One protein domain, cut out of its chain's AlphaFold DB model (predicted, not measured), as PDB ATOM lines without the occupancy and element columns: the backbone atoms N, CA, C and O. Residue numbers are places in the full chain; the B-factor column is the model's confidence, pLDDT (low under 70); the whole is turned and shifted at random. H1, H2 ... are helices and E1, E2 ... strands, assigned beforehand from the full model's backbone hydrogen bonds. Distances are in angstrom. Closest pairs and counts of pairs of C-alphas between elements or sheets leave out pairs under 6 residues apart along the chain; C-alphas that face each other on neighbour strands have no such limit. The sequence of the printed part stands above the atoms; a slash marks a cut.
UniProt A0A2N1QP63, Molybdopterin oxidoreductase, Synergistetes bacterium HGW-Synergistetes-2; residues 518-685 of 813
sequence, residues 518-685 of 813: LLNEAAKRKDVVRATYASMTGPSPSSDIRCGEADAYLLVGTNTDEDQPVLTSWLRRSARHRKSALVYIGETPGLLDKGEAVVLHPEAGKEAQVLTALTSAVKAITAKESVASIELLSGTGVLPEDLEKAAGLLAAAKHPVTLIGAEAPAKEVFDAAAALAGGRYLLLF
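AT A GLANCE: This is residues 518 to 685 of the 813 residues of the protein "Molybdopterin oxidoreductase" of Synergistetes bacterium HGW-Synergistetes-2 (UniProt A0A2N1QP63). A twisted, wholly parallel sheet of five strands has helices H4, H5 and H6 packed over one face, while H3 only grazes the sheet beside E1 and E2. A long loop near the beginning of the printed part sticks out with residues 538 to 543, and H1 packs on H6. The printed part has 168 residues, with six named helices and five named strands in the order H1, E1, H2, H3, E2, E3, H4, H5, E4, H6, E5; the sheet order is E3, E2, E1, E4, E5, and the class is mixed. It is compact, with a radius of gyration of the C-alphas of 14.9 A and spans of 46 by 35 by 30 A.

HOW THE PARTS SIT: H1, residues 518 to 522, touches H6, residues 666 to 675; their closest C-alphas, of Leu 518 and Ala 666, are 5.0 A apart. Residues 529 to 530 pair, parallel, with residues 680 to 681 of E5, residues 680 to 683. E1, residues 552 to 556, is parallel to E2, residues 581 to 585, with N 553 and O 581 at 2.8 A, and to E4, residues 656 to 660, with N 659 and O 554 at 2.7 A. H2, residues 560 to 563, and H3, residues 565 to 578, touch only at the corner, the closest C-alphas being those of Thr 560 and Thr 568, 5.6 A apart. E1, H2, H3 and E2 form a strand-helix-strand unit, two parallel neighbour strands with helices between, and so do E4, H6 and E5; both crossovers are right-handed. Edge strand E3, residues 598 to 600, pairs with E2 through N 600 and O 584, 2.8 A; edge strand E5 pairs with E4 through N 682 and O 658, 2.8 A. A split unit, its strands not neighbours, runs from E3 through H4, residues 607 to 623, and H5, residues 640 to 652, to E4, also right-handed. H4 touches H5 at a steep tilt of 54 degrees, the same way, closest at the C-alphas of Val 618 and Ala 647, 4.9 A. H4 touches H6 at a shallow tilt of 15 degrees, the same way, closest at the C-alphas of Thr 615 and Ala 672, 4.9 A. H5 and H6 are on the same face, at heights over the sheet of 8.6 A and 8.9 A. In H1, H3, H4, H5 and H6 every O i to N i+4 pair is within hydrogen-bond range; H2 is too short for one.

IN THESE COORDINATES: H1 begins at C-alpha 518, (5.558, -40.381, 32.057). H3 is 19.4 A long, H4 24.1 A, H5 18.1 A and H6 14.4 A; E1 measures 13.4 A, E2 13.5 A and E4 13.0 A. E5 ends at C-alpha 683, (13.366, -41.002, 34.752).

THE WHOLE: The C-alphas of Pro 541 and Gly 635, the two farthest apart, are 47.7 A apart. The printed part has no cut; the long links are H1 to E1, E2 to E3 and H4 to H5. Mean pLDDT of the printed part is 82.4, and residues 533 to 548, 588 to 589, 593 to 595 and 626 to 631 are under 70.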
ATOM      1  N   LEU A 518       4.503 -39.428  32.402       90.81
ATOM      2  CA  LEU A 518       5.558 -40.381  32.057       90.81
ATOM      3  C   LEU A 518       5.406 -41.703  32.819       90.81
ATOM      4  O   LEU A 518       5.460 -42.771  32.219       90.81
ATOM      5  N   LEU A 519       5.155 -41.650  34.127       89.00
ATOM      6  CA  LEU A 519       4.908 -42.831  34.957       89.00
ATOM      7  C   LEU A 519       3.655 -43.589  34.503       89.00
ATOM      8  O   LEU A 519       3.679 -44.816  34.394       89.00
ATOM      9  N   ASN A 520       2.577 -42.864  34.199       89.19
ATOM     10  CA  ASN A 520       1.334 -43.451  33.702       89.19
ATOM     11  C   ASN A 520       1.517 -44.117  32.339       89.19
ATOM     12  O   ASN A 520       0.904 -45.152  32.085       89.19
ATOM     13  N   GLU A 521       2.319 -43.529  31.452       92.06
ATOM     14  CA  GLU A 521       2.604 -44.119  30.148       92.06
ATOM     15  C   GLU A 521       3.514 -45.341  30.279       92.06
ATOM     16  O   GLU A 521       3.169 -46.405  29.767       92.06
ATOM     17  N   ALA A 522       4.588 -45.248  31.068       88.88
ATOM     18  CA  ALA A 522       5.462 -46.379  31.374       88.88
ATOM     19  C   ALA A 522       4.687 -47.585  31.930       88.88
ATOM     20  O   ALA A 522       4.914 -48.715  31.507       88.88
ATOM     21  N   ALA A 523       3.722 -47.356  32.828       88.31
ATOM     22  CA  ALA A 523       2.914 -48.416  33.435       88.31
ATOM     23  C   ALA A 523       2.038 -49.194  32.430       88.31
ATOM     24  O   ALA A 523       1.634 -50.323  32.712       88.31
ATOM     25  N   LYS A 524       1.731 -48.618  31.257       91.75
ATOM     26  CA  LYS A 524       0.950 -49.281  30.195       91.75
ATOM     27  C   LYS A 524       1.817 -50.123  29.256       91.75
ATOM     28  O   LYS A 524       1.281 -50.929  28.493       91.75
ATOM     29  N   ARG A 525       3.133 -49.915  29.267       88.50
ATOM     30  CA  ARG A 525       4.074 -50.430  28.270       88.50
ATOM     31  C   ARG A 525       4.772 -51.688  28.792       88.50
ATOM     32  O   ARG A 525       5.149 -51.773  29.954       88.50
ATOM     33  N   LYS A 526       4.916 -52.696  27.926       89.12
ATOM     34  CA  LYS A 526       5.644 -53.958  28.214       89.12
ATOM     35  C   LYS A 526       6.932 -54.097  27.401       89.12
ATOM     36  O   LYS A 526       7.715 -55.010  27.625       89.12
ATOM     37  N   ASP A 527       7.093 -53.214  26.427       90.00
ATOM     38  CA  ASP A 527       8.192 -53.085  25.476       90.00
ATOM     39  C   ASP A 527       9.322 -52.184  25.993       90.00
ATOM     40  O   ASP A 527      10.352 -52.065  25.337       90.00
ATOM     41  N   VAL A 528       9.148 -51.580  27.173       89.56
ATOM     42  CA  VAL A 528      10.162 -50.767  27.850       89.56
ATOM     43  C   VAL A 528      10.446 -51.296  29.250       89.56
ATOM     44  O   VAL A 528       9.568 -51.855  29.910       89.56
ATOM     45  N   VAL A 529      11.681 -51.115  29.709       87.56
ATOM     46  CA  VAL A 529      12.164 -51.594  31.009       87.56
ATOM     47  C   VAL A 529      12.918 -50.472  31.711       87.56
ATOM     48  O   VAL A 529      13.735 -49.778  31.105       87.56
ATOM     49  N   ARG A 530      12.661 -50.282  33.006       85.75
ATOM     50  CA  ARG A 530      13.373 -49.280  33.804       85.75
ATOM     51  C   ARG A 530      14.836 -49.698  33.987       85.75
ATOM     52  O   ARG A 530      15.110 -50.804  34.435       85.75
ATOM     53  N   ALA A 531      15.760 -48.805  33.661       80.81
ATOM     54  CA  ALA A 531      17.191 -48.971  33.869       80.81
ATOM     55  C   ALA A 531      17.601 -48.579  35.299       80.81
ATOM     56  O   ALA A 531      16.916 -47.810  35.976       80.81
ATOM     57  N   THR A 532      18.760 -49.069  35.736       73.94
ATOM     58  CA  THR A 532      19.436 -48.661  36.979       73.94
ATOM     59  C   THR A 532      20.762 -47.996  36.639       73.94
ATOM     60  O   THR A 532      21.356 -48.302  35.604       73.94
ATOM     61  N   TYR A 533      21.251 -47.080  37.475       65.94
ATOM     62  CA  TYR A 533      22.566 -46.462  37.265       65.94
ATOM     63  C   TYR A 533      23.666 -47.077  38.135       65.94
ATOM     64  O   TYR A 533      24.840 -46.873  37.816       65.94
ATOM     65  N   ALA A 534      23.336 -47.885  39.153       56.66
ATOM     66  CA  ALA A 534      24.312 -48.655  39.915       56.66
ATOM     67  C   ALA A 534      24.947 -49.769  39.066       56.66
ATOM     68  O   ALA A 534      24.587 -50.941  39.127       56.66
ATOM     69  N   SER A 535      25.953 -49.401  38.275       45.78
ATOM     70  CA  SER A 535      27.321 -49.816  38.569       45.78
ATOM     71  C   SER A 535      28.310 -49.101  37.654       45.78
ATOM     72  O   SER A 535      28.244 -49.223  36.428       45.78
ATOM     73  N   MET A 536      29.327 -48.496  38.255       45.97
ATOM     74  CA  MET A 536      30.640 -48.382  37.623       45.97
ATOM     75  C   MET A 536      31.747 -49.084  38.433       45.97
ATOM     76  O   MET A 536      32.891 -49.073  37.981       45.97
ATOM     77  N   THR A 537      31.442 -49.706  39.587       41.59
ATOM     78  CA  THR A 537      32.471 -50.217  40.526       41.59
ATOM     79  C   THR A 537      32.150 -51.521  41.295       41.59
ATOM     80  O   THR A 537      33.012 -51.966  42.045       41.59
ATOM     81  N   GLY A 538      31.001 -52.201  41.116       39.47
ATOM     82  CA  GLY A 538      30.708 -53.434  41.883       39.47
ATOM     83  C   GLY A 538      29.591 -54.347  41.336       39.47
ATOM     84  O   GLY A 538      28.834 -53.938  40.448       39.47
ATOM     85  N   PRO A 539      29.491 -55.610  41.809       32.31
ATOM     86  CA  PRO A 539      28.430 -56.541  41.423       32.31
ATOM     87  C   PRO A 539      27.106 -56.214  42.140       32.31
ATOM     88  O   PRO A 539      27.086 -55.994  43.345       32.31
ATOM     89  N   SER A 540      25.996 -56.210  41.396       37.50
ATOM     90  CA  SER A 540      24.628 -56.069  41.917       37.50
ATOM     91  C   SER A 540      23.928 -57.443  41.991       37.50
ATOM     92  O   SER A 540      24.203 -58.291  41.136       37.50
ATOM     93  N   PRO A 541      23.030 -57.677  42.971       37.06
ATOM     94  CA  PRO A 541      22.337 -58.952  43.173       37.06
ATOM     95  C   PRO A 541      21.135 -59.231  42.244       37.06
ATOM     96  O   PRO A 541      20.495 -60.268  42.409       37.06
ATOM     97  N   SER A 542      20.818 -58.379  41.258       39.38
ATOM     98  CA  SER A 542      19.751 -58.647  40.275       39.38
ATOM     99  C   SER A 542      20.187 -58.400  38.826       39.38
ATOM    100  O   SER A 542      21.030 -57.558  38.525       39.38
ATOM    101  N   SER A 543      19.623 -59.199  37.923       35.16
ATOM    102  CA  SER A 543      20.019 -59.438  36.530       35.16
ATOM    103  C   SER A 543      19.647 -58.343  35.512       35.16
ATOM    104  O   SER A 543      19.411 -58.668  34.350       35.16
ATOM    105  N   ASP A 544      19.610 -57.068  35.905       45.31
ATOM    106  CA  ASP A 544      19.219 -55.967  35.009       45.31
ATOM    107  C   ASP A 544      20.436 -55.157  34.514       45.31
ATOM    108  O   ASP A 544      21.356 -54.835  35.269       45.31
ATOM    109  N   ILE A 545      20.451 -54.867  33.208       49.00
ATOM    110  CA  ILE A 545      21.537 -54.182  32.479       49.00
ATOM    111  C   ILE A 545      21.615 -52.704  32.891       49.00
ATOM    112  O   ILE A 545      20.598 -52.016  32.982       49.00
ATOM    113  N   ARG A 546      22.841 -52.226  33.120       58.84
ATOM    114  CA  ARG A 546      23.156 -51.037  33.930       58.84
ATOM    115  C   ARG A 546      23.444 -49.813  33.050       58.84
ATOM    116  O   ARG A 546      24.080 -49.952  32.011       58.84
ATOM    117  N   CYS A 547      23.093 -48.594  33.477       56.69
ATOM    118  CA  CYS A 547      23.430 -47.366  32.731       56.69
ATOM    119  C   CYS A 547      24.943 -47.215  32.542       56.69
ATOM    120  O   CYS A 547      25.366 -46.661  31.539       56.69
ATOM    121  N   GLY A 548      25.774 -47.730  33.454       60.66
ATOM    122  CA  GLY A 548      27.230 -47.741  33.287       60.66
ATOM    123  C   GLY A 548      27.737 -48.685  32.188       60.66
ATOM    124  O   GLY A 548      28.874 -48.539  31.757       60.66
ATOM    125  N   GLU A 549      26.925 -49.640  31.726       70.75
ATOM    126  CA  GLU A 549      27.229 -50.582  30.636       70.75
ATOM    127  C   GLU A 549      26.684 -50.119  29.280       70.75
ATOM    128  O   GLU A 549      26.929 -50.776  28.269       70.75
ATOM    129  N   ALA A 550      25.963 -48.996  29.252       84.38
ATOM    130  CA  ALA A 550      25.367 -48.484  28.033       84.38
ATOM    131  C   ALA A 550      26.429 -47.982  27.044       84.38
ATOM    132  O   ALA A 550      27.359 -47.249  27.396       84.38
ATOM    133  N   ASP A 551      26.263 -48.374  25.785       89.50
ATOM    134  CA  ASP A 551      27.079 -47.951  24.643       89.50
ATOM    135  C   ASP A 551      26.437 -46.797  23.855       89.50
ATOM    136  O   ASP A 551      27.085 -46.211  22.989       89.50
ATOM    137  N   ALA A 552      25.206 -46.408  24.203       92.06
ATOM    138  CA  ALA A 552      24.592 -45.160  23.770       92.06
ATOM    139  C   ALA A 552      23.591 -44.616  24.800       92.06
ATOM    140  O   ALA A 552      22.894 -45.381  25.471       92.06
ATOM    141  N   TYR A 553      23.473 -43.292  24.884       92.12
ATOM    142  CA  TYR A 553      22.489 -42.607  25.720       92.12
ATOM    143  C   TYR A 553      21.662 -41.640  24.876       92.12
ATOM    144  O   TYR A 553      22.225 -40.842  24.128       92.12
ATOM    145  N   LEU A 554      20.339 -41.702  25.028       93.75
ATOM    146  CA  LEU A 554      19.399 -40.733  24.466       93.75
ATOM    147  C   LEU A 554      18.840 -39.874  25.600       93.75
ATOM    148  O   LEU A 554      18.071 -40.370  26.416       93.75
ATOM    149  N   LEU A 555      19.223 -38.606  25.660       92.50
ATOM    150  CA  LEU A 555      18.763 -37.648  26.659       92.50
ATOM    151  C   LEU A 555      17.637 -36.788  26.082       92.50
ATOM    152  O   LEU A 555      17.766 -36.273  24.972       92.50
ATOM    153  N   VAL A 556      16.548 -36.616  26.835       91.81
ATOM    154  CA  VAL A 556      15.374 -35.848  26.390       91.81
ATOM    155  C   VAL A 556      14.846 -34.970  27.521       91.81
ATOM    156  O   VAL A 556      14.477 -35.488  28.578       91.81
ATOM    157  N   GLY A 557      14.770 -33.655  27.283       85.06
ATOM    158  CA  GLY A 557      14.109 -32.699  28.186       85.06
ATOM    159  C   GLY A 557      14.711 -32.646  29.593       85.06
ATOM    160  O   GLY A 557      13.979 -32.605  30.581       85.06
ATOM    161  N   THR A 558      16.038 -32.746  29.701       84.31
ATOM    162  CA  THR A 558      16.765 -32.818  30.977       84.31
ATOM    163  C   THR A 558      18.039 -31.976  30.939       84.31
ATOM    164  O   THR A 558      18.678 -31.878  29.893       84.31
ATOM    165  N   ASN A 559      18.423 -31.401  32.082       84.75
ATOM    166  CA  ASN A 559      19.721 -30.767  32.292       84.75
ATOM    167  C   ASN A 559      20.441 -31.471  33.452       84.75
ATOM    168  O   ASN A 559      20.297 -31.106  34.621       84.75
ATOM    169  N   THR A 560      21.214 -32.510  33.131       86.88
ATOM    170  CA  THR A 560      21.911 -33.300  34.153       86.88
ATOM    171  C   THR A 560      23.039 -32.531  34.833       86.88
ATOM    172  O   THR A 560      23.427 -32.909  35.936       86.88
ATOM    173  N   ASP A 561      23.553 -31.455  34.231       84.88
ATOM    174  CA  ASP A 561      24.659 -30.676  34.796       84.88
ATOM    175  C   ASP A 561      24.241 -29.961  36.076       84.88
ATOM    176  O   ASP A 561      25.001 -29.921  37.043       84.88
ATOM    177  N   GLU A 562      23.012 -29.451  36.092       84.06
ATOM    178  CA  GLU A 562      22.433 -28.777  37.245       84.06
ATOM    179  C   GLU A 562      21.666 -29.756  38.131       84.06
ATOM    180  O   GLU A 562      21.904 -29.811  39.343       84.06
ATOM    181  N   ASP A 563      20.770 -30.559  37.555       86.50
ATOM    182  CA  ASP A 563      19.830 -31.367  38.332       86.50
ATOM    183  C   ASP A 563      20.510 -32.609  38.948       86.50
ATOM    184  O   ASP A 563      20.297 -32.919  40.125       86.50
ATOM    185  N   GLN A 564      21.387 -33.303  38.205       89.88
ATOM    186  CA  GLN A 564      22.091 -34.515  38.665       89.88
ATOM    187  C   GLN A 564      23.585 -34.528  38.270       89.88
ATOM    188  O   GLN A 564      24.012 -35.406  37.514       89.88
ATOM    189  N   PRO A 565      24.437 -33.643  38.825       89.88
ATOM    190  CA  PRO A 565      25.784 -33.398  38.280       89.88
ATOM    191  C   PRO A 565      26.707 -34.632  38.245       89.88
ATOM    192  O   PRO A 565      27.605 -34.750  37.409       89.88
ATOM    193  N   VAL A 566      26.499 -35.586  39.160       90.00
ATOM    194  CA  VAL A 566      27.251 -36.855  39.178       90.00
ATOM    195  C   VAL A 566      26.920 -37.723  37.958       90.00
ATOM    196  O   VAL A 566      27.804 -38.403  37.438       90.00
ATOM    197  N   LEU A 567      25.685 -37.657  37.452       87.75
ATOM    198  CA  LEU A 567      25.284 -38.351  36.231       87.75
ATOM    199  C   LEU A 567      25.984 -37.756  35.001       87.75
ATOM    200  O   LEU A 567      26.509 -38.523  34.198       87.75
ATOM    201  N   THR A 568      26.103 -36.423  34.898       88.31
ATOM    202  CA  THR A 568      26.930 -35.769  33.861       88.31
ATOM    203  C   THR A 568      28.363 -36.292  33.884       88.31
ATOM    204  O   THR A 568      28.896 -36.684  32.845       88.31
ATOM    205  N   SER A 569      28.988 -36.346  35.066       87.19
ATOM    206  CA  SER A 569      30.340 -36.898  35.241       87.19
ATOM    207  C   SER A 569      30.453 -38.311  34.645       87.19
ATOM    208  O   SER A 569      31.391 -38.612  33.903       87.19
ATOM    209  N   TRP A 570      29.466 -39.178  34.884       85.44
ATOM    210  CA  TRP A 570      29.460 -40.534  34.326       85.44
ATOM    211  C   TRP A 570      29.210 -40.591  32.828       85.44
ATOM    212  O   TRP A 570      29.881 -41.368  32.151       85.44
ATOM    213  N   LEU A 571      28.295 -39.779  32.299       86.88
ATOM    214  CA  LEU A 571      28.044 -39.700  30.860       86.88
ATOM    215  C   LEU A 571      29.320 -39.301  30.113       86.88
ATOM    216  O   LEU A 571      29.713 -39.965  29.154       86.88
ATOM    217  N   ARG A 572      30.036 -38.290  30.619       85.31
ATOM    218  CA  ARG A 572      31.329 -37.862  30.064       85.31
ATOM    219  C   ARG A 572      32.391 -38.948  30.167       85.31
ATOM    220  O   ARG A 572      33.088 -39.221  29.191       85.31
ATOM    221  N   ARG A 573      32.498 -39.598  31.329       83.81
ATOM    222  CA  ARG A 573      33.421 -40.720  31.552       83.81
ATOM    223  C   ARG A 573      33.145 -41.872  30.577       83.81
ATOM    224  O   ARG A 573      34.081 -42.431  30.007       83.81
ATOM    225  N   SER A 574      31.875 -42.206  30.362       84.19
ATOM    226  CA  SER A 574      31.441 -43.253  29.434       84.19
ATOM    227  C   SER A 574      31.795 -42.891  27.987       84.19
ATOM    228  O   SER A 574      32.483 -43.655  27.309       84.19
ATOM    229  N   ALA A 575      31.465 -41.675  27.544       84.56
ATOM    230  CA  ALA A 575      31.815 -41.193  26.208       84.56
ATOM    231  C   ALA A 575      33.332 -41.192  25.952       84.56
ATOM    232  O   ALA A 575      33.791 -41.664  24.914       84.56
ATOM    233  N   ARG A 576      34.151 -40.743  26.910       80.25
ATOM    234  CA  ARG A 576      35.611 -40.685  26.729       80.25
ATOM    235  C   ARG A 576      36.283 -42.052  26.747       80.25
ATOM    236  O   ARG A 576      37.055 -42.361  25.841       80.25
ATOM    237  N   HIS A 577      36.020 -42.854  27.780       79.12
ATOM    238  CA  HIS A 577      36.773 -44.089  28.015       79.12
ATOM    239  C   HIS A 577      36.145 -45.317  27.355       79.12
ATOM    240  O   HIS A 577      36.862 -46.266  27.049       79.12
ATOM    241  N   ARG A 578      34.824 -45.317  27.141       81.25
ATOM    242  CA  ARG A 578      34.098 -46.428  26.502       81.25
ATOM    243  C   ARG A 578      33.629 -46.114  25.088       81.25
ATOM    244  O   ARG A 578      33.163 -47.025  24.415       81.25
ATOM    245  N   LYS A 579      33.780 -44.864  24.631       86.12
ATOM    246  CA  LYS A 579      33.296 -44.408  23.320       86.12
ATOM    247  C   LYS A 579      31.786 -44.601  23.146       86.12
ATOM    248  O   LYS A 579      31.318 -44.834  22.037       86.12
ATOM    249  N   SER A 580      31.035 -44.495  24.247       88.31
ATOM    250  CA  SER A 580      29.574 -44.534  24.207       88.31
ATOM    251  C   SER A 580      29.026 -43.305  23.484       88.31
ATOM    252  O   SER A 580      29.486 -42.186  23.720       88.31
ATOM    253  N   ALA A 581      28.026 -43.505  22.630       91.62
ATOM    254  CA  ALA A 581      27.369 -42.413  21.930       91.62
ATOM    255  C   ALA A 581      26.495 -41.589  22.887       91.62
ATOM    256  O   ALA A 581      25.792 -42.138  23.736       91.62
ATOM    257  N   LEU A 582      26.503 -40.269  22.729       91.06
ATOM    258  CA  LEU A 582      25.614 -39.360  23.449       91.06
ATOM    259  C   LEU A 582      24.747 -38.635  22.425       91.06
ATOM    260  O   LEU A 582      25.277 -37.944  21.559       91.06
ATOM    261  N   VAL A 583      23.431 -38.814  22.515       92.12
ATOM    262  CA  VAL A 583      22.441 -38.102  21.705       92.12
ATOM    263  C   VAL A 583      21.542 -37.310  22.638       92.12
ATOM    264  O   VAL A 583      20.974 -37.876  23.571       92.12
ATOM    265  N   TYR A 584      21.401 -36.016  22.388       90.88
ATOM    266  CA  TYR A 584      20.592 -35.119  23.204       90.88
ATOM    267  C   TYR A 584      19.506 -34.443  22.362       90.88
ATOM    268  O   TYR A 584      19.783 -34.008  21.248       90.88
ATOM    269  N   ILE A 585      18.281 -34.353  22.887       90.19
ATOM    270  CA  ILE A 585      17.160 -33.624  22.278       90.19
ATOM    271  C   ILE A 585      16.663 -32.560  23.260       90.19
ATOM    272  O   ILE A 585      16.085 -32.900  24.299       90.19
ATOM    273  N   GLY A 586      16.852 -31.288  22.903       82.88
ATOM    274  CA  GLY A 586      16.426 -30.133  23.700       82.88
ATOM    275  C   GLY A 586      17.334 -28.908  23.524       82.88
ATOM    276  O   GLY A 586      17.990 -28.741  22.492       82.88
ATOM    277  N   GLU A 587      17.399 -28.068  24.555       70.38
ATOM    278  CA  GLU A 587      18.305 -26.912  24.630       70.38
ATOM    279  C   GLU A 587      19.756 -27.324  24.951       70.38
ATOM    280  O   GLU A 587      19.985 -28.357  25.562       70.38
ATOM    281  N   THR A 588      20.741 -26.518  24.543       60.44
ATOM    282  CA  THR A 588      22.201 -26.704  24.730       60.44
ATOM    283  C   THR A 588      22.574 -27.361  26.075       60.44
ATOM    284  O   THR A 588      22.528 -26.677  27.100       60.44
ATOM    285  N   PRO A 589      22.938 -28.665  26.120       62.00
ATOM    286  CA  PRO A 589      23.234 -29.411  27.349       62.00
ATOM    287  C   PRO A 589      24.582 -29.053  28.017       62.00
ATOM    288  O   PRO A 589      25.297 -29.926  28.516       62.00
ATOM    289  N   GLY A 590      24.925 -27.765  28.068       72.75
ATOM    290  CA  GLY A 590      25.992 -27.215  28.900       72.75
ATOM    291  C   GLY A 590      27.360 -27.871  28.678       72.75
ATOM    292  O   GLY A 590      28.015 -27.699  27.650       72.75
ATOM    293  N   LEU A 591      27.844 -28.598  29.683       74.94
ATOM    294  CA  LEU A 591      29.139 -29.274  29.695       74.94
ATOM    295  C   LEU A 591      29.182 -30.476  28.748       74.94
ATOM    296  O   LEU A 591      30.276 -30.823  28.290       74.94
ATOM    297  N   LEU A 592      28.049 -31.122  28.450       75.31
ATOM    298  CA  LEU A 592      28.001 -32.272  27.537       75.31
ATOM    299  C   LEU A 592      28.281 -31.873  26.076       75.31
ATOM    300  O   LEU A 592      28.881 -32.671  25.354       75.31
ATOM    301  N   ASP A 593      27.981 -30.629  25.689       63.50
ATOM    302  CA  ASP A 593      28.234 -30.092  24.337       63.50
ATOM    303  C   ASP A 593      29.701 -29.879  24.013       63.50
ATOM    304  O   ASP A 593      30.113 -29.943  22.858       63.50
ATOM    305  N   LYS A 594      30.533 -29.671  25.035       63.44
ATOM    306  CA  LYS A 594      31.982 -29.523  24.853       63.44
ATOM    307  C   LYS A 594      32.669 -30.839  24.428       63.44
ATOM    308  O   LYS A 594      33.896 -30.910  24.434       63.44
ATOM    309  N   GLY A 595      31.909 -31.905  24.153       65.38
ATOM    310  CA  GLY A 595      32.386 -33.252  23.828       65.38
ATOM    311  C   GLY A 595      31.905 -33.787  22.471       65.38
ATOM    312  O   GLY A 595      31.542 -33.040  21.576       65.38
ATOM    313  N   GLU A 596      31.916 -35.117  22.316       71.44
ATOM    314  CA  GLU A 596      31.509 -35.835  21.087       71.44
ATOM    315  C   GLU A 596      29.973 -36.038  20.975       71.44
ATOM    316  O   GLU A 596      29.517 -36.858  20.174       71.44
ATOM    317  N   ALA A 597      29.165 -35.343  21.788       84.00
ATOM    318  CA  ALA A 597      27.711 -35.508  21.800       84.00
ATOM    319  C   ALA A 597      27.062 -34.984  20.507       84.00
ATOM    320  O   ALA A 597      27.472 -33.968  19.951       84.00
ATOM    321  N   VAL A 598      26.036 -35.688  20.024       89.06
ATOM    322  CA  VAL A 598      25.184 -35.235  18.918       89.06
ATOM    323  C   VAL A 598      23.952 -34.574  19.511       89.06
ATOM    324  O   VAL A 598      23.173 -35.218  20.215       89.06
ATOM    325  N   VAL A 599      23.785 -33.291  19.226       87.75
ATOM    326  CA  VAL A 599      22.775 -32.449  19.861       87.75
ATOM    327  C   VAL A 599      21.748 -32.063  18.815       87.75
ATOM    328  O   VAL A 599      22.082 -31.496  17.778       87.75
ATOM    329  N   LEU A 600      20.494 -32.410  19.072       89.56
ATOM    330  CA  LEU A 600      19.361 -32.059  18.236       89.56
ATOM    331  C   LEU A 600      18.610 -30.928  18.936       89.56
ATOM    332  O   LEU A 600      18.049 -31.136  20.013       89.56
ATOM    333  N   HIS A 601      18.608 -29.751  18.313       86.88
ATOM    334  CA  HIS A 601      17.953 -28.545  18.820       86.88
ATOM    335  C   HIS A 601      16.597 -28.326  18.141       86.88
ATOM    336  O   HIS A 601      16.539 -27.680  17.091       86.88
ATOM    337  N   PRO A 602      15.502 -28.884  18.686       87.25
ATOM    338  CA  PRO A 602      14.169 -28.558  18.210       87.25
ATOM    339  C   PRO A 602      13.830 -27.093  18.509       87.25
ATOM    340  O   PRO A 602      14.174 -26.563  19.562       87.25
ATOM    341  N   GLU A 603      13.080 -26.454  17.612       86.38
ATOM    342  CA  GLU A 603      12.310 -25.258  17.962       86.38
ATOM    343  C   GLU A 603      11.318 -25.578  19.096       86.38
ATOM    344  O   GLU A 603      10.798 -26.694  19.182       86.38
ATOM    345  N   ALA A 604      11.019 -24.595  19.948       82.81
ATOM    346  CA  ALA A 604      10.175 -24.792  21.127       82.81
ATOM    347  C   ALA A 604       8.832 -25.475  20.791       82.81
ATOM    348  O   ALA A 604       8.063 -25.001  19.947       82.81
ATOM    349  N   GLY A 605       8.535 -26.589  21.468       83.19
ATOM    350  CA  GLY A 605       7.311 -27.370  21.265       83.19
ATOM    351  C   GLY A 605       7.369 -28.357  20.091       83.19
ATOM    352  O   GLY A 605       6.348 -28.968  19.751       83.19
ATOM    353  N   LYS A 606       8.527 -28.518  19.437       88.75
ATOM    354  CA  LYS A 606       8.756 -29.467  18.331       88.75
ATOM    355  C   LYS A 606       9.485 -30.746  18.751       88.75
ATOM    356  O   LYS A 606       9.744 -31.600  17.905       88.75
ATOM    357  N   GLU A 607       9.750 -30.940  20.039       89.69
ATOM    358  CA  GLU A 607      10.462 -32.095  20.603       89.69
ATOM    359  C   GLU A 607       9.779 -33.418  20.220       89.69
ATOM    360  O   GLU A 607      10.435 -34.368  19.794       89.69
ATOM    361  N   ALA A 608       8.444 -33.469  20.294       91.06
ATOM    362  CA  ALA A 608       7.647 -34.641  19.919       91.06
ATOM    363  C   ALA A 608       7.793 -35.002  18.427       91.06
ATOM    364  O   ALA A 608       7.870 -36.180  18.060       91.06
ATOM    365  N   GLN A 609       7.869 -33.987  17.559       90.56
ATOM    366  CA  GLN A 609       8.052 -34.161  16.117       90.56
ATOM    367  C   GLN A 609       9.454 -34.715  15.816       90.56
ATOM    368  O   GLN A 609       9.579 -35.686  15.068       90.56
ATOM    369  N   VAL A 610      10.492 -34.171  16.463       91.88
ATOM    370  CA  VAL A 610      11.878 -34.655  16.334       91.88
ATOM    371  C   VAL A 610      12.032 -36.079  16.870       91.88
ATOM    372  O   VAL A 610      12.630 -36.917  16.198       91.88
ATOM    373  N   LEU A 611      11.430 -36.408  18.017       93.06
ATOM    374  CA  LEU A 611      11.422 -37.774  18.560       93.06
ATOM    375  C   LEU A 611      10.747 -38.770  17.615       93.06
ATOM    376  O   LEU A 611      11.248 -39.880  17.421       93.06
ATOM    377  N   THR A 612       9.639 -38.376  16.985       92.81
ATOM    378  CA  THR A 612       8.937 -39.210  15.999       92.81
ATOM    379  C   THR A 612       9.803 -39.453  14.759       92.81
ATOM    380  O   THR A 612       9.899 -40.589  14.279       92.81
ATOM    381  N   ALA A 613      10.477 -38.409  14.265       91.75
ATOM    382  CA  ALA A 613      11.412 -38.510  13.147       91.75
ATOM    383  C   ALA A 613      12.606 -39.416  13.491       91.75
ATOM    384  O   ALA A 613      12.925 -40.326  12.723       91.75
ATOM    385  N   LEU A 614      13.203 -39.238  14.674       93.12
ATOM    386  CA  LEU A 614      14.315 -40.054  15.165       93.12
ATOM    387  C   LEU A 614      13.911 -41.524  15.297       93.12
ATOM    388  O   LEU A 614      14.607 -42.406  14.802       93.12
ATOM    389  N   THR A 615      12.757 -41.794  15.909       93.12
ATOM    390  CA  THR A 615      12.213 -43.150  16.079       93.12
ATOM    391  C   THR A 615      12.027 -43.846  14.733       93.12
ATOM    392  O   THR A 615      12.378 -45.017  14.573       93.12
ATOM    393  N   SER A 616      11.490 -43.124  13.747       90.81
ATOM    394  CA  SER A 616      11.284 -43.640  12.391       90.81
ATOM    395  C   SER A 616      12.617 -43.930  11.697       90.81
ATOM    396  O   SER A 616      12.773 -44.992  11.093       90.81
ATOM    397  N   ALA A 617      13.602 -43.041  11.846       90.88
ATOM    398  CA  ALA A 617      14.938 -43.223  11.289       90.88
ATOM    399  C   ALA A 617      15.678 -44.416  11.913       90.88
ATOM    400  O   ALA A 617      16.218 -45.248  11.187       90.88
ATOM    401  N   VAL A 618      15.638 -44.568  13.242       91.81
ATOM    402  CA  VAL A 618      16.228 -45.717  13.951       91.81
ATOM    403  C   VAL A 618      15.612 -47.032  13.466       91.81
ATOM    404  O   VAL A 618      16.343 -47.984  13.177       91.81
ATOM    405  N   LYS A 619      14.282 -47.093  13.316       90.44
ATOM    406  CA  LYS A 619      13.585 -48.284  12.798       90.44
ATOM    407  C   LYS A 619      13.990 -48.602  11.359       90.44
ATOM    408  O   LYS A 619      14.302 -49.757  11.082       90.44
ATOM    409  N   ALA A 620      14.037 -47.601  10.480       88.31
ATOM    410  CA  ALA A 620      14.443 -47.778   9.086       88.31
ATOM    411  C   ALA A 620      15.884 -48.305   8.977       88.31
ATOM    412  O   ALA A 620      16.127 -49.294   8.289       88.31
ATOM    413  N   ILE A 621      16.827 -47.719   9.725       88.88
ATOM    414  CA  ILE A 621      18.231 -48.162   9.750       88.88
ATOM    415  C   ILE A 621      18.337 -49.600  10.273       88.88
ATOM    416  O   ILE A 621      19.014 -50.433   9.669       88.88
ATOM    417  N   THR A 622      17.620 -49.921  11.352       87.81
ATOM    418  CA  THR A 622      17.601 -51.273  11.937       87.81
ATOM    419  C   THR A 622      17.006 -52.304  10.968       87.81
ATOM    420  O   THR A 622      17.510 -53.423  10.866       87.81
ATOM    421  N   ALA A 623      15.972 -51.921  10.212       86.06
ATOM    422  CA  ALA A 623      15.328 -52.746   9.188       86.06
ATOM    423  C   ALA A 623      16.085 -52.783   7.841       86.06
ATOM    424  O   ALA A 623      15.713 -53.560   6.963       86.06
ATOM    425  N   LYS A 624      17.167 -52.003   7.686       83.38
ATOM    426  CA  LYS A 624      17.919 -51.804   6.429       83.38
ATOM    427  C   LYS A 624      17.074 -51.215   5.290       83.38
ATOM    428  O   LYS A 624      17.275 -51.551   4.123       83.38
ATOM    429  N   GLU A 625      16.143 -50.332   5.628       82.81
ATOM    430  CA  GLU A 625      15.287 -49.598   4.694       82.81
ATOM    431  C   GLU A 625      15.819 -48.175   4.447       82.81
ATOM    432  O   GLU A 625      16.638 -47.655   5.207       82.81
ATOM    433  N   SER A 626      15.363 -47.526   3.370       67.94
ATOM    434  CA  SER A 626      15.705 -46.126   3.094       67.94
ATOM    435  C   SER A 626      15.053 -45.202   4.121       67.94
ATOM    436  O   SER A 626      13.837 -45.250   4.315       67.94
ATOM    437  N   VAL A 627      15.846 -44.331   4.741       67.12
ATOM    438  CA  VAL A 627      15.369 -43.373   5.740       67.12
ATOM    439  C   VAL A 627      14.522 -42.289   5.058       67.12
ATOM    440  O   VAL A 627      15.030 -41.496   4.273       67.12
ATOM    441  N   ALA A 628      13.220 -42.248   5.346       61.69
ATOM    442  CA  ALA A 628      12.293 -41.225   4.850       61.69
ATOM    443  C   ALA A 628      12.037 -40.137   5.916       61.69
ATOM    444  O   ALA A 628      10.902 -39.898   6.318       61.69
ATOM    445  N   SER A 629      13.096 -39.519   6.446       60.59
ATOM    446  CA  SER A 629      13.019 -38.589   7.592       60.59
ATOM    447  C   SER A 629      12.888 -37.108   7.211       60.59
ATOM    448  O   SER A 629      12.543 -36.293   8.065       60.59
ATOM    449  N   ILE A 630      13.111 -36.743   5.942       59.22
ATOM    450  CA  ILE A 630      13.190 -35.339   5.498       59.22
ATOM    451  C   ILE A 630      11.840 -34.605   5.624       59.22
ATOM    452  O   ILE A 630      11.811 -33.449   6.040       59.22
ATOM    453  N   GLU A 631      10.712 -35.264   5.335       64.44
ATOM    454  CA  GLU A 631       9.383 -34.626   5.422       64.44
ATOM    455  C   GLU A 631       8.959 -34.333   6.873       64.44
ATOM    456  O   GLU A 631       8.313 -33.320   7.142       64.44
ATOM    457  N   LEU A 632       9.369 -35.181   7.824       70.62
ATOM    458  CA  LEU A 632       9.027 -35.063   9.246       70.62
ATOM    459  C   LEU A 632       9.820 -33.968   9.973       70.62
ATOM    460  O   LEU A 632       9.396 -33.532  11.039       70.62
ATOM    461  N   LEU A 633      10.939 -33.505   9.410       77.62
ATOM    462  CA  LEU A 633      11.801 -32.476  10.005       77.62
ATOM    463  C   LEU A 633      11.437 -31.040   9.601       77.62
ATOM    464  O   LEU A 633      11.979 -30.088  10.166       77.62
ATOM    465  N   SER A 634      10.510 -30.861   8.654       76.44
ATOM    466  CA  SER A 634      10.097 -29.537   8.183       76.44
ATOM    467  C   SER A 634       9.625 -28.643   9.340       76.44
ATOM    468  O   SER A 634       8.653 -28.967  10.028       76.44
ATOM    469  N   GLY A 635      10.293 -27.498   9.523       78.12
ATOM    470  CA  GLY A 635       9.949 -26.505  10.548       78.12
ATOM    471  C   GLY A 635      10.277 -26.927  11.984       78.12
ATOM    472  O   GLY A 635       9.593 -26.494  12.905       78.12
ATOM    473  N   THR A 636      11.254 -27.824  12.170       83.31
ATOM    474  CA  THR A 636      11.748 -28.228  13.501       83.31
ATOM    475  C   THR A 636      13.064 -27.562  13.899       83.31
ATOM    476  O   THR A 636      13.446 -27.674  15.053       83.31
ATOM    477  N   GLY A 637      13.775 -26.917  12.968       84.06
ATOM    478  CA  GLY A 637      15.108 -26.344  13.204       84.06
ATOM    479  C   GLY A 637      16.263 -27.359  13.202       84.06
ATOM    480  O   GLY A 637      17.418 -26.954  13.096       84.06
ATOM    481  N   VAL A 638      15.975 -28.665  13.241       87.38
ATOM    482  CA  VAL A 638      16.987 -29.734  13.250       87.38
ATOM    483  C   VAL A 638      17.418 -30.093  11.829       87.38
ATOM    484  O   VAL A 638      16.583 -30.345  10.954       87.38
ATOM    485  N   LEU A 639      18.731 -30.161  11.603       87.88
ATOM    486  CA  LEU A 639      19.291 -30.556  10.315       87.88
ATOM    487  C   LEU A 639      19.112 -32.071  10.083       87.88
ATOM    488  O   LEU A 639      19.371 -32.869  10.990       87.88
ATOM    489  N   PRO A 640      18.710 -32.507   8.872       86.94
ATOM    490  CA  PRO A 640      18.569 -33.930   8.558       86.94
ATOM    491  C   PRO A 640      19.844 -34.747   8.784       86.94
ATOM    492  O   PRO A 640      19.760 -35.884   9.240       86.94
ATOM    493  N   GLU A 641      21.014 -34.160   8.523       87.69
ATOM    494  CA  GLU A 641      22.314 -34.809   8.727       87.69
ATOM    495  C   GLU A 641      22.587 -35.149  10.200       87.69
ATOM    496  O   GLU A 641      23.053 -36.249  10.505       87.69
ATOM    497  N   ASP A 642      22.224 -34.255  11.125       89.62
ATOM    498  CA  ASP A 642      22.385 -34.484  12.561       89.62
ATOM    499  C   ASP A 642      21.412 -35.554  13.060       89.62
ATOM    500  O   ASP A 642      21.795 -36.424  13.847       89.62
ATOM    501  N   LEU A 643      20.170 -35.551  12.552       91.31
ATOM    502  CA  LEU A 643      19.188 -36.594  12.856       91.31
ATOM    503  C   LEU A 643      19.657 -37.966  12.353       91.31
ATOM    504  O   LEU A 643      19.571 -38.949  13.088       91.31
ATOM    505  N   GLU A 644      20.149 -38.056  11.116       89.56
ATOM    506  CA  GLU A 644      20.661 -39.305  10.541       89.56
ATOM    507  C   GLU A 644      21.876 -39.823  11.312       89.56
ATOM    508  O   GLU A 644      21.954 -41.017  11.618       89.56
ATOM    509  N   LYS A 645      22.790 -38.927  11.701       91.44
ATOM    510  CA  LYS A 645      23.935 -39.258  12.552       91.44
ATOM    511  C   LYS A 645      23.481 -39.790  13.913       91.44
ATOM    512  O   LYS A 645      23.950 -40.847  14.339       91.44
ATOM    513  N   ALA A 646      22.552 -39.103  14.577       93.06
ATOM    514  CA  ALA A 646      21.980 -39.533  15.850       93.06
ATOM    515  C   ALA A 646      21.290 -40.903  15.734       93.06
ATOM    516  O   ALA A 646      21.549 -41.803  16.536       93.06
ATOM    517  N   ALA A 647      20.462 -41.092  14.704       93.75
ATOM    518  CA  ALA A 647      19.762 -42.345  14.443       93.75
ATOM    519  C   ALA A 647      20.733 -43.500  14.169       93.75
ATOM    520  O   ALA A 647      20.540 -44.596  14.691       93.75
ATOM    521  N   GLY A 648      21.794 -43.257  13.393       92.75
ATOM    522  CA  GLY A 648      22.827 -44.247  13.098       92.75
ATOM    523  C   GLY A 648      23.583 -44.703  14.346       92.75
ATOM    524  O   GLY A 648      23.768 -45.906  14.540       92.75
ATOM    525  N   LEU A 649      23.962 -43.767  15.222       93.50
ATOM    526  CA  LEU A 649      24.618 -44.080  16.497       93.50
ATOM    527  C   LEU A 649      23.713 -44.910  17.415       93.50
ATOM    528  O   LEU A 649      24.153 -45.910  17.977       93.50
ATOM    529  N   LEU A 650      22.440 -44.526  17.530       94.69
ATOM    530  CA  LEU A 650      21.467 -45.218  18.374       94.69
ATOM    531  C   LEU A 650      21.082 -46.602  17.830       94.69
ATOM    532  O   LEU A 650      20.941 -47.540  18.610       94.69
ATOM    533  N   ALA A 651      20.947 -46.757  16.510       93.06
ATOM    534  CA  ALA A 651      20.629 -48.038  15.876       93.06
ATOM    535  C   ALA A 651      21.798 -49.039  15.933       93.06
ATOM    536  O   ALA A 651      21.577 -50.249  15.956       93.06
ATOM    537  N   ALA A 652      23.043 -48.552  15.962       93.50
ATOM    538  CA  ALA A 652      24.233 -49.392  16.103       93.50
ATOM    539  C   ALA A 652      24.474 -49.884  17.546       93.50
ATOM    540  O   ALA A 652      25.238 -50.834  17.748       93.50
ATOM    541  N   ALA A 653      23.842 -49.250  18.537       92.44
ATOM    542  CA  ALA A 653      24.028 -49.534  19.954       92.44
ATOM    543  C   ALA A 653      23.379 -50.864  20.378       92.44
ATOM    544  O   ALA A 653      22.237 -51.169  20.033       92.44
ATOM    545  N   LYS A 654      24.092 -51.659  21.181       90.19
ATOM    546  CA  LYS A 654      23.604 -52.933  21.738       90.19
ATOM    547  C   LYS A 654      22.870 -52.739  23.060       90.19
ATOM    548  O   LYS A 654      21.938 -53.485  23.370       90.19
ATOM    549  N   HIS A 655      23.299 -51.755  23.842       89.25
ATOM    550  CA  HIS A 655      22.786 -51.457  25.171       89.25
ATOM    551  C   HIS A 655      22.403 -49.974  25.330       89.25
ATOM    552  O   HIS A 655      22.835 -49.343  26.294       89.25
ATOM    553  N   PRO A 656      21.572 -49.401  24.440       91.94
ATOM    554  CA  PRO A 656      21.129 -48.022  24.579       91.94
ATOM    555  C   PRO A 656      20.253 -47.828  25.826       91.94
ATOM    556  O   PRO A 656      19.512 -48.736  26.227       91.94
ATOM    557  N   VAL A 657      20.325 -46.632  26.416       92.25
ATOM    558  CA  VAL A 657      19.473 -46.194  27.532       92.25
ATOM    559  C   VAL A 657      18.911 -44.800  27.258       92.25
ATOM    560  O   VAL A 657      19.654 -43.872  26.941       92.25
ATOM    561  N   THR A 658      17.603 -44.636  27.440       93.62
ATOM    562  CA  THR A 658      16.927 -43.339  27.329       93.62
ATOM    563  C   THR A 658      16.824 -42.661  28.696       93.62
ATOM    564  O   THR A 658      16.201 -43.188  29.616       93.62
ATOM    565  N   LEU A 659      17.415 -41.480  28.843       92.62
ATOM    566  CA  LEU A 659      17.332 -40.637  30.031       92.62
ATOM    567  C   LEU A 659      16.272 -39.554  29.810       92.62
ATOM    568  O   LEU A 659      16.366 -38.763  28.872       92.62
ATOM    569  N   ILE A 660      15.253 -39.534  30.663       92.50
ATOM    570  CA  ILE A 660      14.030 -38.767  30.428       92.50
ATOM    571  C   ILE A 660      13.847 -37.754  31.555       92.50
ATOM    572  O   ILE A 660      13.758 -38.144  32.721       92.50
ATOM    573  N   GLY A 661      13.771 -36.468  31.214       90.75
ATOM    574  CA  GLY A 661      13.379 -35.406  32.138       90.75
ATOM    575  C   GLY A 661      11.874 -35.111  32.124       90.75
ATOM    576  O   GLY A 661      11.116 -35.696  31.350       90.75
ATOM    577  N   ALA A 662      11.433 -34.216  33.011       87.12
ATOM    578  CA  ALA A 662      10.012 -33.985  33.302       87.12
ATOM    579  C   ALA A 662       9.220 -33.405  32.119       87.12
ATOM    580  O   ALA A 662       8.003 -33.565  32.057       87.12
ATOM    581  N   GLU A 663       9.906 -32.710  31.215       84.75
ATOM    582  CA  GLU A 663       9.305 -31.967  30.104       84.75
ATOM    583  C   GLU A 663       9.212 -32.803  28.821       84.75
ATOM    584  O   GLU A 663       8.654 -32.360  27.819       84.75
ATOM    585  N   ALA A 664       9.727 -34.037  28.841       89.06
ATOM    586  CA  ALA A 664       9.701 -34.909  27.680       89.06
ATOM    587  C   ALA A 664       8.257 -35.310  27.297       89.06
ATOM    588  O   ALA A 664       7.468 -35.710  28.163       89.06
ATOM    589  N   PRO A 665       7.902 -35.292  25.998       91.94
ATOM    590  CA  PRO A 665       6.585 -35.720  25.537       91.94
ATOM    591  C   PRO A 665       6.420 -37.231  25.744       91.94
ATOM    592  O   PRO A 665       7.116 -38.045  25.134       91.94
ATOM    593  N   ALA A 666       5.512 -37.603  26.653       92.06
ATOM    594  CA  ALA A 666       5.503 -38.931  27.258       92.06
ATOM    595  C   ALA A 666       5.341 -40.081  26.257       92.06
ATOM    596  O   ALA A 666       6.077 -41.061  26.320       92.06
ATOM    597  N   LYS A 667       4.405 -39.973  25.316       93.75
ATOM    598  CA  LYS A 667       4.165 -41.043  24.344       93.75
ATOM    599  C   LYS A 667       5.370 -41.215  23.415       93.75
ATOM    600  O   LYS A 667       5.881 -42.320  23.258       93.75
ATOM    601  N   GLU A 668       5.844 -40.116  22.839       94.94
ATOM    602  CA  GLU A 668       6.903 -40.095  21.833       94.94
ATOM    603  C   GLU A 668       8.255 -40.525  22.412       94.94
ATOM    604  O   GLU A 668       9.003 -41.240  21.746       94.94
ATOM    605  N   VAL A 669       8.563 -40.165  23.664       94.19
ATOM    606  CA  VAL A 669       9.813 -40.595  24.307       94.19
ATOM    607  C   VAL A 669       9.822 -42.095  24.617       94.19
ATOM    608  O   VAL A 669      10.855 -42.742  24.445       94.19
ATOM    609  N   PHE A 670       8.683 -42.685  25.006       95.81
ATOM    610  CA  PHE A 670       8.587 -44.137  25.189       95.81
ATOM    611  C   PHE A 670       8.537 -44.893  23.859       95.81
ATOM    612  O   PHE A 670       9.079 -45.992  23.780       95.81
ATOM    613  N   ASP A 671       7.969 -44.308  22.801       94.19
ATOM    614  CA  ASP A 671       8.058 -44.854  21.440       94.19
ATOM    615  C   ASP A 671       9.504 -44.881  20.932       94.19
ATOM    616  O   ASP A 671       9.930 -45.887  20.355       94.19
ATOM    617  N   ALA A 672      10.272 -43.822  21.208       93.06
ATOM    618  CA  ALA A 672      11.702 -43.775  20.931       93.06
ATOM    619  C   ALA A 672      12.462 -44.815  21.761       93.06
ATOM    620  O   ALA A 672      13.210 -45.608  21.196       93.06
ATOM    621  N   ALA A 673      12.229 -44.880  23.078       92.88
ATOM    622  CA  ALA A 673      12.872 -45.862  23.950       92.88
ATOM    623  C   ALA A 673      12.590 -47.305  23.499       92.88
ATOM    624  O   ALA A 673      13.521 -48.097  23.390       92.88
ATOM    625  N   ALA A 674      11.339 -47.637  23.168       93.62
ATOM    626  CA  ALA A 674      10.939 -48.964  22.699       93.62
ATOM    627  C   ALA A 674      11.540 -49.351  21.337       93.62
ATOM    628  O   ALA A 674      11.693 -50.536  21.044       93.62
ATOM    629  N   ALA A 675      11.871 -48.371  20.491       92.06
ATOM    630  CA  ALA A 675      12.554 -48.621  19.224       92.06
ATOM    631  C   ALA A 675      14.039 -48.978  19.406       92.06
ATOM    632  O   ALA A 675      14.642 -49.549  18.499       92.06
ATOM    633  N   LEU A 676      14.621 -48.653  20.564       92.44
ATOM    634  CA  LEU A 676      16.009 -48.944  20.898       92.44
ATOM    635  C   LEU A 676      16.165 -50.353  21.482       92.44
ATOM    636  O   LEU A 676      15.270 -50.896  22.135       92.44
ATOM    637  N   ALA A 677      17.342 -50.952  21.285       88.12
ATOM    638  CA  ALA A 677      17.625 -52.314  21.723       88.12
ATOM    639  C   ALA A 677      17.440 -52.496  23.246       88.12
ATOM    640  O   ALA A 677      18.243 -52.045  24.069       88.12
ATOM    641  N   GLY A 678      16.386 -53.223  23.622       85.81
ATOM    642  CA  GLY A 678      16.047 -53.539  25.011       85.81
ATOM    643  C   GLY A 678      15.134 -52.532  25.714       85.81
ATOM    644  O   GLY A 678      14.851 -52.745  26.889       85.81
ATOM    645  N   GLY A 679      14.675 -51.467  25.045       89.81
ATOM    646  CA  GLY A 679      13.608 -50.612  25.578       89.81
ATOM    647  C   GLY A 679      13.942 -49.876  26.880       89.81
ATOM    648  O   GLY A 679      13.047 -49.616  27.683       89.81
ATOM    649  N   ARG A 680      15.221 -49.617  27.173       90.88
ATOM    650  CA  ARG A 680      15.645 -49.197  28.519       90.88
ATOM    651  C   ARG A 680      15.441 -47.704  28.749       90.88
ATOM    652  O   ARG A 680      15.862 -46.901  27.921       90.88
ATOM    653  N   TYR A 681      14.891 -47.329  29.904       91.00
ATOM    654  CA  TYR A 681      14.693 -45.922  30.265       91.00
ATOM    655  C   TYR A 681      14.987 -45.613  31.738       91.00
ATOM    656  O   TYR A 681      14.790 -46.456  32.610       91.00
ATOM    657  N   LEU A 682      15.390 -44.381  32.041       90.31
ATOM    658  CA  LEU A 682      15.530 -43.863  33.402       90.31
ATOM    659  C   LEU A 682      14.883 -42.477  33.495       90.31
ATOM    660  O   LEU A 682      15.212 -41.583  32.719       90.31
ATOM    661  N   LEU A 683      13.968 -42.303  34.450       89.75
ATOM    662  CA  LEU A 683      13.366 -41.002  34.752       89.75
ATOM    663  C   LEU A 683      14.290 -40.216  35.685       89.75
ATOM    664  O   LEU A 683      14.704 -40.742  36.718       89.75
ATOM    665  N   LEU A 684      14.593 -38.971  35.333       89.38
ATOM    666  CA  LEU A 684      15.533 -38.107  36.044       89.38
ATOM    667  C   LEU A 684      14.804 -37.082  36.917       89.38
ATOM    668  O   LEU A 684      14.794 -35.889  36.620       89.38
ATOM    669  N   PHE A 685      14.189 -37.559  38.003       88.00
ATOM    670  CA  PHE A 685      13.600 -36.692  39.032       88.00
ATOM    671  C   PHE A 685      14.620 -35.654  39.532       88.00
ATOM    672  O   PHE A 685      15.818 -35.944  39.595       88.00
TER     673      PHE A 685